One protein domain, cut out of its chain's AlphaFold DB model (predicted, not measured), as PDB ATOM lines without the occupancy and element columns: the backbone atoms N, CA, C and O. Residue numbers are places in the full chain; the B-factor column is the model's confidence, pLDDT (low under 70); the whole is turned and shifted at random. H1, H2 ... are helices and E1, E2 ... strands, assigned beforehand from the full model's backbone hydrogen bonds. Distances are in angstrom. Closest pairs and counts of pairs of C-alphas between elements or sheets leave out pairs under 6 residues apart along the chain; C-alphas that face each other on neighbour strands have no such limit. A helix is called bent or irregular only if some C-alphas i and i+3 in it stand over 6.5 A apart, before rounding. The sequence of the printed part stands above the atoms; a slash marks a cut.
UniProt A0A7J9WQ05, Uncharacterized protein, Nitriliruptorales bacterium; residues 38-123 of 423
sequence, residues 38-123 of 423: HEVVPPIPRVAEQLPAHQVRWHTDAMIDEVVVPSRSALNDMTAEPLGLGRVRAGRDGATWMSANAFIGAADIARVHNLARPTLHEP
ATOM      1  N   HIS A  38     162.320 139.901 134.690       68.19
ATOM      2  CA  HIS A  38     161.969 138.538 134.306       68.19
ATOM      3  C   HIS A  38     160.597 138.513 133.635       68.19
ATOM      4  O   HIS A  38     159.576 138.773 134.274       68.19
ATOM      5  N   GLU A  39     160.560 138.168 132.345       76.38
ATOM      6  CA  GLU A  39     159.309 137.866 131.645       76.38
ATOM      7  C   GLU A  39     158.725 136.565 132.212       76.38
ATOM      8  O   GLU A  39     159.349 135.502 132.146       76.38
ATOM      9  N   VAL A  40     157.509 136.632 132.757       77.00
ATOM     10  CA  VAL A  40     156.829 135.453 133.303       77.00
ATOM     11  C   VAL A  40     155.746 134.974 132.350       77.00
ATOM     12  O   VAL A  40     154.807 135.695 132.010       77.00
ATOM     13  N   VAL A  41     155.842 133.704 131.953       78.50
ATOM     14  CA  VAL A  41     154.757 133.016 131.250       78.50
ATOM     15  C   VAL A  41     153.742 132.549 132.295       78.50
ATOM     16  O   VAL A  41     154.073 131.682 133.106       78.50
ATOM     17  N   PRO A  42     152.508 133.087 132.315       77.94
ATOM     18  CA  PRO A  42     151.546 132.706 133.336       77.94
ATOM     19  C   PRO A  42     151.115 131.244 133.158       77.94
ATOM     20  O   PRO A  42     150.944 130.779 132.022       77.94
ATOM     21  N   PRO A  43     150.867 130.515 134.260       79.94
ATOM     22  CA  PRO A  43     150.319 129.172 134.181       79.94
ATOM     23  C   PRO A  43     148.929 129.208 133.532       79.94
ATOM     24  O   PRO A  43     148.122 130.110 133.779       79.94
ATOM     25  N   ILE A  44     148.634 128.206 132.700       82.25
ATOM     26  CA  ILE A  44     147.319 128.034 132.075       82.25
ATOM     27  C   ILE A  44     146.507 127.057 132.937       82.25
ATOM     28  O   ILE A  44     146.900 125.899 133.074       82.25
ATOM     29  N   PRO A  45     145.363 127.470 133.513       81.31
ATOM     30  CA  PRO A  45     144.492 126.551 134.230       81.31
ATOM     31  C   PRO A  45     143.976 125.447 133.303       81.31
ATOM     32  O   PRO A  45     143.547 125.724 132.184       81.31
ATOM     33  N   ARG A  46     143.895 124.205 133.790       77.56
ATOM     34  CA  ARG A  46     143.409 123.057 132.996       77.56
ATOM     35  C   ARG A  46     142.005 123.256 132.405       77.56
ATOM     36  O   ARG A  46     141.712 122.760 131.326       77.56
ATOM     37  N   VAL A  47     141.130 123.995 133.089       77.44
ATOM     38  CA  VAL A  47     139.804 124.361 132.546       77.44
ATOM     39  C   VAL A  47     139.948 125.316 131.360       77.44
ATOM     40  O   VAL A  47     139.248 125.180 130.360       77.44
ATOM     41  N   ALA A  48     140.897 126.250 131.437       80.88
ATOM     42  CA  ALA A  48     141.182 127.165 130.347       80.88
ATOM     43  C   ALA A  48     141.820 126.455 129.147       80.88
ATOM     44  O   ALA A  48     141.603 126.902 128.027       80.88
ATOM     45  N   GLU A  49     142.546 125.342 129.345       80.06
ATOM     46  CA  GLU A  49     143.101 124.529 128.251       80.06
ATOM     47  C   GLU A  49     142.020 124.115 127.240       80.06
ATOM     48  O   GLU A  49     142.243 124.226 126.032       80.06
ATOM     49  N   GLN A  50     140.841 123.742 127.745       81.00
ATOM     50  CA  GLN A  50     139.735 123.148 126.989       81.00
ATOM     51  C   GLN A  50     138.732 124.165 126.418       81.00
ATOM     52  O   GLN A  50     137.925 123.807 125.566       81.00
ATOM     53  N   LEU A  51     138.763 125.424 126.869       78.06
ATOM     54  CA  LEU A  51     137.797 126.459 126.477       78.06
ATOM     55  C   LEU A  51     138.404 127.453 125.479       78.06
ATOM     56  O   LEU A  51     139.546 127.866 125.674       78.06
ATOM     57  N   PRO A  52     137.687 127.921 124.442       74.88
ATOM     58  CA  PRO A  52     138.187 128.956 123.536       74.88
ATOM     59  C   PRO A  52     138.746 130.173 124.286       74.88
ATOM     60  O   PRO A  52     138.180 130.612 125.286       74.88
ATOM     61  N   ALA A  53     139.846 130.755 123.792       72.50
ATOM     62  CA  ALA A  53     140.575 131.811 124.505       72.50
ATOM     63  C   ALA A  53     139.726 133.054 124.833       72.50
ATOM     64  O   ALA A  53     140.069 133.787 125.749       72.50
ATOM     65  N   HIS A  54     138.625 133.305 124.118       74.56
ATOM     66  CA  HIS A  54     137.705 134.415 124.387       74.56
ATOM     67  C   HIS A  54     136.624 134.093 125.438       74.56
ATOM     68  O   HIS A  54     135.981 135.012 125.930       74.56
ATOM     69  N   GLN A  55     136.421 132.820 125.789       76.75
ATOM     70  CA  GLN A  55     135.381 132.374 126.730       76.75
ATOM     71  C   GLN A  55     135.884 132.238 128.168       76.75
ATOM     72  O   GLN A  55     135.096 132.011 129.081       76.75
ATOM     73  N   VAL A  56     137.195 132.362 128.380       79.62
ATOM     74  CA  VAL A  56     137.815 132.185 129.690       79.62
ATOM     75  C   VAL A  56     138.861 133.266 129.947       79.62
ATOM     76  O   VAL A  56     139.670 133.628 129.087       79.62
ATOM     77  N   ARG A  57     138.831 133.795 131.168       83.00
ATOM     78  CA  ARG A  57     139.814 134.721 131.731       83.00
ATOM     79  C   ARG A  57     140.172 134.209 133.118       83.00
ATOM     80  O   ARG A  57     139.318 133.665 133.810       83.00
ATOM     81  N   TRP A  58     141.424 134.376 133.510       84.06
ATOM     82  CA  TRP A  58     141.879 134.084 134.866       84.06
ATOM     83  C   TRP A  58     142.878 135.142 135.297       84.06
ATOM     84  O   TRP A  58     143.396 135.891 134.466       84.06
ATOM     85  N   HIS A  59     143.115 135.222 136.597       85.38
ATOM     86  CA  HIS A  59     144.160 136.061 137.158       85.38
ATOM     87  C   HIS A  59     145.330 135.179 137.581       85.38
ATOM     88  O   HIS A  59     145.127 134.037 137.996       85.38
ATOM     89  N   THR A  60     146.539 135.705 137.432       83.75
ATOM     90  CA  THR A  60     147.762 135.110 137.968       83.75
ATOM     91  C   THR A  60     148.287 136.041 139.042       83.75
ATOM     92  O   THR A  60     148.402 137.238 138.785       83.75
ATOM     93  N   ASP A  61     148.570 135.484 140.215       82.50
ATOM     94  CA  ASP A  61     149.254 136.174 141.302       82.50
ATOM     95  C   ASP A  61     150.712 135.700 141.326       82.50
ATOM     96  O   ASP A  61     150.966 134.493 141.277       82.50
ATOM     97  N   ALA A  62     151.662 136.632 141.394       79.19
ATOM     98  CA  ALA A  62     153.074 136.332 141.589       79.19
ATOM     99  C   ALA A  62     153.639 137.089 142.784       79.19
ATOM    100  O   ALA A  62     153.413 138.286 142.950       79.19
ATOM    101  N   MET A  63     154.415 136.362 143.579       77.38
ATOM    102  CA  MET A  63     155.150 136.871 144.727       77.38
ATOM    103  C   MET A  63     156.645 136.821 144.406       77.38
ATOM    104  O   MET A  63     157.119 135.812 143.884       77.38
ATOM    105  N   ILE A  64     157.373 137.891 144.727       74.81
ATOM    106  CA  ILE A  64     158.820 138.013 144.500       74.81
ATOM    107  C   ILE A  64     159.480 138.084 145.876       74.81
ATOM    108  O   ILE A  64     159.237 139.042 146.601       74.81
ATOM    109  N   ASP A  65     160.250 137.063 146.262       69.88
ATOM    110  CA  ASP A  65     161.044 137.018 147.505       69.88
ATOM    111  C   ASP A  65     160.321 137.506 148.772       69.88
ATOM    112  O   ASP A  65     160.863 138.266 149.575       69.88
ATOM    113  N   GLU A  66     159.061 137.082 148.935       73.06
ATOM    114  CA  GLU A  66     158.190 137.449 150.067       73.06
ATOM    115  C   GLU A  66     157.902 138.960 150.174       73.06
ATOM    116  O   GLU A  66     157.334 139.429 151.166       73.06
ATOM    117  N   VAL A  67     158.260 139.733 149.146       70.50
ATOM    118  CA  VAL A  67     157.967 141.155 149.038       70.50
ATOM    119  C   VAL A  67     156.605 141.341 148.399       70.50
ATOM    120  O   VAL A  67     156.319 140.864 147.300       70.50
ATOM    121  N   VAL A  68     155.767 142.096 149.095       80.56
ATOM    122  CA  VAL A  68     154.462 142.517 148.608       80.56
ATOM    123  C   VAL A  68     154.470 144.035 148.559       80.56
ATOM    124  O   VAL A  68     155.004 144.696 149.441       80.56
ATOM    125  N   VAL A  69     153.898 144.614 147.513       82.94
ATOM    126  CA  VAL A  69     153.705 146.062 147.458       82.94
ATOM    127  C   VAL A  69     152.345 146.395 148.057       82.94
ATOM    128  O   VAL A  69     151.385 145.658 147.818       82.94
ATOM    129  N   PRO A  70     152.222 147.479 148.844       85.31
ATOM    130  CA  PRO A  70     150.937 147.891 149.385       85.31
ATOM    131  C   PRO A  70     149.874 148.004 148.292       85.31
ATOM    132  O   PRO A  70     150.150 148.520 147.209       85.31
ATOM    133  N   SER A  71     148.652 147.543 148.576       84.06
ATOM    134  CA  SER A  71     147.541 147.508 147.612       84.06
ATOM    135  C   SER A  71     146.998 148.913 147.305       84.06
ATOM    136  O   SER A  71     145.893 149.282 147.702       84.06
ATOM    137  N   ARG A  72     147.800 149.718 146.606       86.50
ATOM    138  CA  ARG A  72     147.520 151.095 146.196       86.50
ATOM    139  C   ARG A  72     147.581 151.160 144.682       86.50
ATOM    140  O   ARG A  72     148.532 150.667 144.086       86.50
ATOM    141  N   SER A  73     146.595 151.800 144.063       84.38
ATOM    142  CA  SER A  73     146.494 151.843 142.599       84.38
ATOM    143  C   SER A  73     147.714 152.477 141.930       84.38
ATOM    144  O   SER A  73     148.110 152.018 140.865       84.38
ATOM    145  N   ALA A  74     148.342 153.469 142.568       87.50
ATOM    146  CA  ALA A  74     149.589 154.075 142.094       87.50
ATOM    147  C   ALA A  74     150.763 153.096 142.004       87.50
ATOM    148  O   ALA A  74     151.688 153.331 141.242       87.50
ATOM    149  N   LEU A  75     150.737 152.013 142.780       88.12
ATOM    150  CA  LEU A  75     151.829 151.051 142.851       88.12
ATOM    151  C   LEU A  75     151.578 149.803 141.997       88.12
ATOM    152  O   LEU A  75     152.357 148.855 142.059       88.12
ATOM    153  N   ASN A  76     150.489 149.775 141.224       84.62
ATOM    154  CA  ASN A  76     150.098 148.608 140.438       84.62
ATOM    155  C   ASN A  76     151.207 148.145 139.489       84.62
ATOM    156  O   ASN A  76     151.484 146.952 139.430       84.62
ATOM    157  N   ASP A  77     151.873 149.089 138.828       82.81
ATOM    158  CA  ASP A  77     152.871 148.793 137.799       82.81
ATOM    159  C   ASP A  77     154.292 148.643 138.374       82.81
ATOM    160  O   ASP A  77     155.237 148.375 137.646       82.81
ATOM    161  N   MET A  78     154.468 148.780 139.697       83.12
ATOM    162  CA  MET A  78     155.793 148.681 140.326       83.12
ATOM    163  C   MET A  78     156.345 147.262 140.407       83.12
ATOM    164  O   MET A  78     157.549 147.081 140.534       83.12
ATOM    165  N   THR A  79     155.464 146.267 140.437       77.75
ATOM    166  CA  THR A  79     155.859 144.855 140.600       77.75
ATOM    167  C   THR A  79     155.796 144.085 139.298       77.75
ATOM    168  O   THR A  79     156.432 143.042 139.165       77.75
ATOM    169  N   ALA A  80     155.015 144.587 138.347       80.25
ATOM    170  CA  ALA A  80     154.831 143.978 137.053       80.25
ATOM    171  C   ALA A  80     154.511 145.063 136.026       80.25
ATOM    172  O   ALA A  80     153.526 145.786 136.170       80.25
ATOM    173  N   GLU A  81     155.301 145.125 134.963       81.12
ATOM    174  CA  GLU A  81     154.995 145.949 133.802       81.12
ATOM    175  C   GLU A  81     154.273 145.081 132.758       81.12
ATOM    176  O   GLU A  81     154.818 144.063 132.311       81.12
ATOM    177  N   PRO A  82     153.025 145.402 132.368       69.38
ATOM    178  CA  PRO A  82     152.338 144.636 131.340       69.38
ATOM    179  C   PRO A  82     152.955 144.899 129.964       69.38
ATOM    180  O   PRO A  82     152.933 146.021 129.466       69.38
ATOM    181  N   LEU A  83     153.371 143.842 129.260       64.81
ATOM    182  CA  LEU A  83     153.602 143.939 127.820       64.81
ATOM    183  C   LEU A  83     152.259 144.124 127.084       64.81
ATOM    184  O   LEU A  83     151.480 143.179 126.912       64.81
ATOM    185  N   GLY A  84     151.987 145.350 126.628       66.44
ATOM    186  CA  GLY A  84     150.811 145.703 125.826       66.44
ATOM    187  C   GLY A  84     149.663 146.300 126.645       66.44
ATOM    188  O   GLY A  84     149.853 147.232 127.412       66.44
ATOM    189  N   LEU A  85     148.440 145.798 126.446       60.72
ATOM    190  CA  LEU A  85     147.221 146.326 127.084       60.72
ATOM    191  C   LEU A  85     146.749 145.464 128.275       60.72
ATOM    192  O   LEU A  85     145.582 145.517 128.677       60.72
ATOM    193  N   GLY A  86     147.633 144.613 128.802       66.69
ATOM    194  CA  GLY A  86     147.370 143.832 130.009       66.69
ATOM    195  C   GLY A  86     147.105 144.745 131.210       66.69
ATOM    196  O   GLY A  86     147.635 145.848 131.293       66.69
ATOM    197  N   ARG A  87     146.267 144.294 132.148       78.88
ATOM    198  CA  ARG A  87     146.043 145.004 133.415       78.88
ATOM    199  C   ARG A  87     146.798 144.300 134.530       78.88
ATOM    200  O   ARG A  87     146.520 143.126 134.788       78.88
ATOM    201  N   VAL A  88     147.687 145.038 135.185       83.94
ATOM    202  CA  VAL A  88     148.374 144.647 136.417       83.94
ATOM    203  C   VAL A  88     147.741 145.395 137.590       83.94
ATOM    204  O   VAL A  88     147.215 146.500 137.439       83.94
ATOM    205  N   ARG A  89     147.727 144.772 138.765       84.12
ATOM    206  CA  ARG A  89     147.415 145.436 140.030       84.12
ATOM    207  C   ARG A  89     148.236 144.865 141.178       84.12
ATOM    208  O   ARG A  89     148.575 143.685 141.156       84.12
ATOM    209  N   ALA A  90     148.435 145.658 142.224       81.94
ATOM    210  CA  ALA A  90     148.917 145.151 143.504       81.94
ATOM    211  C   ALA A  90     147.806 144.316 144.175       81.94
ATOM    212  O   ALA A  90     146.754 144.835 144.564       81.94
ATOM    213  N   GLY A  91     148.011 143.003 144.242       76.44
ATOM    214  CA  GLY A  91     147.143 142.030 144.898       76.44
ATOM    215  C   GLY A  91     147.422 141.898 146.395       76.44
ATOM    216  O   GLY A  91     148.140 142.697 146.993       76.44
ATOM    217  N   ARG A  92     146.822 140.874 147.019       73.06
ATOM    218  CA  ARG A  92     147.062 140.548 148.436       73.06
ATOM    219  C   ARG A  92     148.449 139.943 148.651       73.06
ATOM    220  O   ARG A  92     149.089 140.260 149.646       73.06
ATOM    221  N   ASP A  93     148.862 139.090 147.719       72.62
ATOM    222  CA  ASP A  93     150.040 138.229 147.848       72.62
ATOM    223  C   ASP A  93     151.168 138.628 146.873       72.62
ATOM    224  O   ASP A  93     152.170 137.929 146.766       72.62
ATOM    225  N   GLY A  94     151.020 139.750 146.157       79.56
ATOM    226  CA  GLY A  94     152.004 140.247 145.193       79.56
ATOM    227  C   GLY A  94     151.360 140.877 143.959       79.56
ATOM    228  O   GLY A  94     150.260 141.428 144.042       79.56
ATOM    229  N   ALA A  95     152.037 140.814 142.815       84.31
ATOM    230  CA  ALA A  95     151.517 141.323 141.551       84.31
ATOM    231  C   ALA A  95     150.393 140.418 141.032       84.31
ATOM    232  O   ALA A  95     150.588 139.214 140.892       84.31
ATOM    233  N   THR A  96     149.239 140.988 140.695       86.31
ATOM    234  CA  THR A  96     148.143 140.273 140.032       86.31
ATOM    235  C   THR A  96     147.982 140.792 138.613       86.31
ATOM    236  O   THR A  96     147.802 141.993 138.421       86.31
ATOM    237  N   TRP A  97     147.902 139.909 137.620       87.44
ATOM    238  CA  TRP A  97     147.526 140.300 136.259       87.44
ATOM    239  C   TRP A  97     146.486 139.374 135.644       87.44
ATOM    240  O   TRP A  97     146.360 138.200 135.995       87.44
ATOM    241  N   MET A  98     145.715 139.920 134.708       87.12
ATOM    242  CA  MET A  98     144.733 139.157 133.942       87.12
ATOM    243  C   MET A  98     145.410 138.414 132.788       87.12
ATOM    244  O   MET A  98     146.278 138.959 132.115       87.12
ATOM    245  N   SER A  99     144.966 137.188 132.510       83.75
ATOM    246  CA  SER A  99     145.579 136.308 131.512       83.75
ATOM    247  C   SER A  99     145.546 136.821 130.076       83.75
ATOM    248  O   SER A  99     146.326 136.350 129.259       83.75
ATOM    249  N   ALA A 100     144.661 137.758 129.742       77.38
ATOM    250  CA  ALA A 100     144.493 138.229 128.375       77.38
ATOM    251  C   ALA A 100     145.316 139.482 128.084       77.38
ATOM    252  O   ALA A 100     145.181 140.489 128.780       77.38
ATOM    253  N   ASN A 101     146.081 139.443 126.994       71.81
ATOM    254  CA  ASN A 101     146.579 140.650 126.352       71.81
ATOM    255  C   ASN A 101     145.433 141.291 125.543       71.81
ATOM    256  O   ASN A 101     144.655 140.569 124.915       71.81
ATOM    257  N   ALA A 102     145.264 142.618 125.562       61.34
ATOM    258  CA  ALA A 102     144.101 143.240 124.907       61.34
ATOM    259  C   ALA A 102     144.218 143.354 123.374       61.34
ATOM    260  O   ALA A 102     143.319 143.890 122.725       61.34
ATOM    261  N   PHE A 103     145.274 142.794 122.779       57.88
ATOM    262  CA  PHE A 103     145.295 142.518 121.348       57.88
ATOM    263  C   PHE A 103     144.394 141.319 121.039       57.88
ATOM    264  O   PHE A 103     144.681 140.175 121.392       57.88
ATOM    265  N   ILE A 104     143.273 141.605 120.376       53.88
ATOM    266  CA  ILE A 104     142.350 140.611 119.826       53.88
ATOM    267  C   ILE A 104     143.079 139.894 118.683       53.88
ATOM    268  O   ILE A 104     143.044 140.326 117.533       53.88
ATOM    269  N   GLY A 105     143.786 138.814 119.006       51.66
ATOM    270  CA  GLY A 105     144.319 137.900 118.004       51.66
ATOM    271  C   GLY A 105     143.172 137.205 117.272       51.66
ATOM    272  O   GLY A 105     142.224 136.733 117.905       51.66
ATOM    273  N   ALA A 106     143.260 137.146 115.942       54.88
ATOM    274  CA  ALA A 106     142.413 136.304 115.101       54.88
ATOM    275  C   ALA A 106     142.307 134.875 115.675       54.88
ATOM    276  O   ALA A 106     143.224 134.409 116.354       54.88
ATOM    277  N   ALA A 107     141.198 134.184 115.394       56.69
ATOM    278  CA  ALA A 107     140.807 132.915 116.022       56.69
ATOM    279  C   ALA A 107     141.859 131.777 115.979       56.69
ATOM    280  O   ALA A 107     141.721 130.821 116.740       56.69
ATOM    281  N   ASP A 108     142.918 131.910 115.170       58.91
ATOM    282  CA  ASP A 108     143.928 130.879 114.900       58.91
ATOM    283  C   ASP A 108     145.299 131.092 115.578       58.91
ATOM    284  O   ASP A 108     146.204 130.274 115.407       58.91
ATOM    285  N   ILE A 109     145.502 132.155 116.367       63.16
ATOM    286  CA  ILE A 109     146.761 132.323 117.118       63.16
ATOM    287  C   ILE A 109     146.743 131.424 118.362       63.16
ATOM    288  O   ILE A 109     145.830 131.502 119.191       63.16
ATOM    289  N   ALA A 110     147.774 130.586 118.528       67.19
ATOM    290  CA  ALA A 110     147.875 129.688 119.678       67.19
ATOM    291  C   ALA A 110     147.816 130.470 121.006       67.19
ATOM    292  O   ALA A 110     148.497 131.481 121.181       67.19
ATOM    293  N   ARG A 111     147.013 129.979 121.966       70.69
ATOM    294  CA  ARG A 111     146.659 130.679 123.219       70.69
ATOM    295  C   ARG A 111     147.868 131.227 123.978       70.69
ATOM    296  O   ARG A 111     147.780 132.322 124.517       70.69
ATOM    297  N   VAL A 112     148.986 130.501 123.980       71.62
ATOM    298  CA  VAL A 112     150.243 130.880 124.650       71.62
ATOM    299  C   VAL A 112     150.844 132.202 124.146       71.62
ATOM    300  O   VAL A 112     151.594 132.851 124.877       71.62
ATOM    301  N   HIS A 113     150.507 132.622 122.922       74.19
ATOM    302  CA  HIS A 113     150.927 133.901 122.339       74.19
ATOM    303  C   HIS A 113     149.956 135.050 122.650       74.19
ATOM    304  O   HIS A 113     150.328 136.206 122.497       74.19
ATOM    305  N   ASN A 114     148.744 134.746 123.126       77.00
ATOM    306  CA  ASN A 114     147.741 135.736 123.542       77.00
ATOM    307  C   ASN A 114     147.733 135.979 125.063       77.00
ATOM    308  O   ASN A 114     146.895 136.735 125.565       77.00
ATOM    309  N   LEU A 115     148.632 135.323 125.805       80.25
ATOM    310  CA  LEU A 115     148.757 135.526 127.243       80.25
ATOM    311  C   LEU A 115     149.464 136.844 127.542       80.25
ATOM    312  O   LEU A 115     150.449 137.184 126.888       80.25
ATOM    313  N   ALA A 116     148.982 137.561 128.554       82.06
ATOM    314  CA  ALA A 116     149.748 138.645 129.149       82.06
ATOM    315  C   ALA A 116     151.010 138.067 129.805       82.06
ATOM    316  O   ALA A 116     150.918 137.143 130.617       82.06
ATOM    317  N   ARG A 117     152.170 138.611 129.439       83.62
ATOM    318  CA  ARG A 117     153.477 138.216 129.965       83.62
ATOM    319  C   ARG A 117     154.127 139.445 130.577       83.62
ATOM    320  O   ARG A 117     154.787 140.189 129.855       83.62
ATOM    321  N   PRO A 118     153.814 139.765 131.837       84.56
ATOM    322  CA  PRO A 118     154.424 140.918 132.458       84.56
ATOM    323  C   PRO A 118     155.905 140.654 132.714       84.56
ATOM    324  O   PRO A 118     156.312 139.515 132.973       84.56
ATOM    325  N   THR A 119     156.676 141.730 132.682       84.69
ATOM    326  CA  THR A 119     158.018 141.757 133.251       84.69
ATOM    327  C   THR A 119     157.878 142.012 134.740       84.69
ATOM    328  O   THR A 119     157.274 143.007 135.134       84.69
ATOM    329  N   LEU A 120     158.370 141.096 135.572       82.31
ATOM    330  CA  LEU A 120     158.383 141.290 137.018       82.31
ATOM    331  C   LEU A 120     159.593 142.123 137.439       82.31
ATOM    332  O   LEU A 120     160.703 141.868 136.969       82.31
ATOM    333  N   HIS A 121     159.367 143.049 138.371       82.19
ATOM    334  CA  HIS A 121     160.400 143.883 138.982       82.19
ATOM    335  C   HIS A 121     160.374 143.728 140.496       82.19
ATOM    336  O   HIS A 121     159.306 143.678 141.115       82.19
ATOM    337  N   GLU A 122     161.554 143.697 141.106       80.25
ATOM    338  CA  GLU A 122     161.657 143.758 142.555       80.25
ATOM    339  C   GLU A 122     161.325 145.183 143.035       80.25
ATOM    340  O   GLU A 122     161.981 146.144 142.628       80.25
ATOM    341  N   PRO A 123     160.312 145.357 143.898       83.12
ATOM    342  CA  PRO A 123     159.905 146.683 144.326       83.12
ATOM    343  C   PRO A 123     160.870 147.236 145.378       83.12
ATOM    344  O   PRO A 123     161.133 146.605 146.404       83.12
TER     345      PRO A 123
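What this domain is: This is residues 38 to 123 of the 423 residues of an uncharacterized protein of Nitriliruptorales bacterium (UniProt A0A7J9WQ05). Little regular structure is here: loops surround a small three-stranded sheet, H2 beside its edge strand E2, H1 off the sheet towards the other end. Of 86 printed residues, 22 are in named elements, mixed, ordered H1, E1, H2, E2, E3; the sheet runs E1, E3, E2, antiparallel. The whole is compact, radius of gyration of the C-alphas 13.0 A, spans 38 by 23 by 21 A.

How they stand to each other: Look first at H1, residues 46 to 50, not on the sheet. E1, residues 59 to 62, is antiparallel to E3, residues 95 to 98; N 60 and O 97 are 2.9 A apart. H2, residues 73 to 78, is only just at the sheet's level, height 3.7 A; its closest C-alphas with E2, residues 88 to 90, are Asn 76 and Arg 89, 4.2 A. In hairpin E2 and E3, N 89 and O 96 are 2.8 A apart. Within hydrogen-bond range, H1 has 0 of 1 O i to N i+4 pairs and 2 of 2 O i to N i+3; H2 has 0 of 2 and 2 of 3.

Where its parts are: Find C-alpha 46 at (143.409, 123.057, 132.996), where H1 begins. H2, 10.1 A long, is irregular: C-alphas 74 and 77 are 7.6 A apart. E3, 10.4 A, ends at C-alpha 98, (144.733, 139.157, 133.942).

The domain as a whole: The printed part has no cut; residues 99 to 123 hold no named element. Sixteen residues have pLDDT under 70, among them 102 to 110.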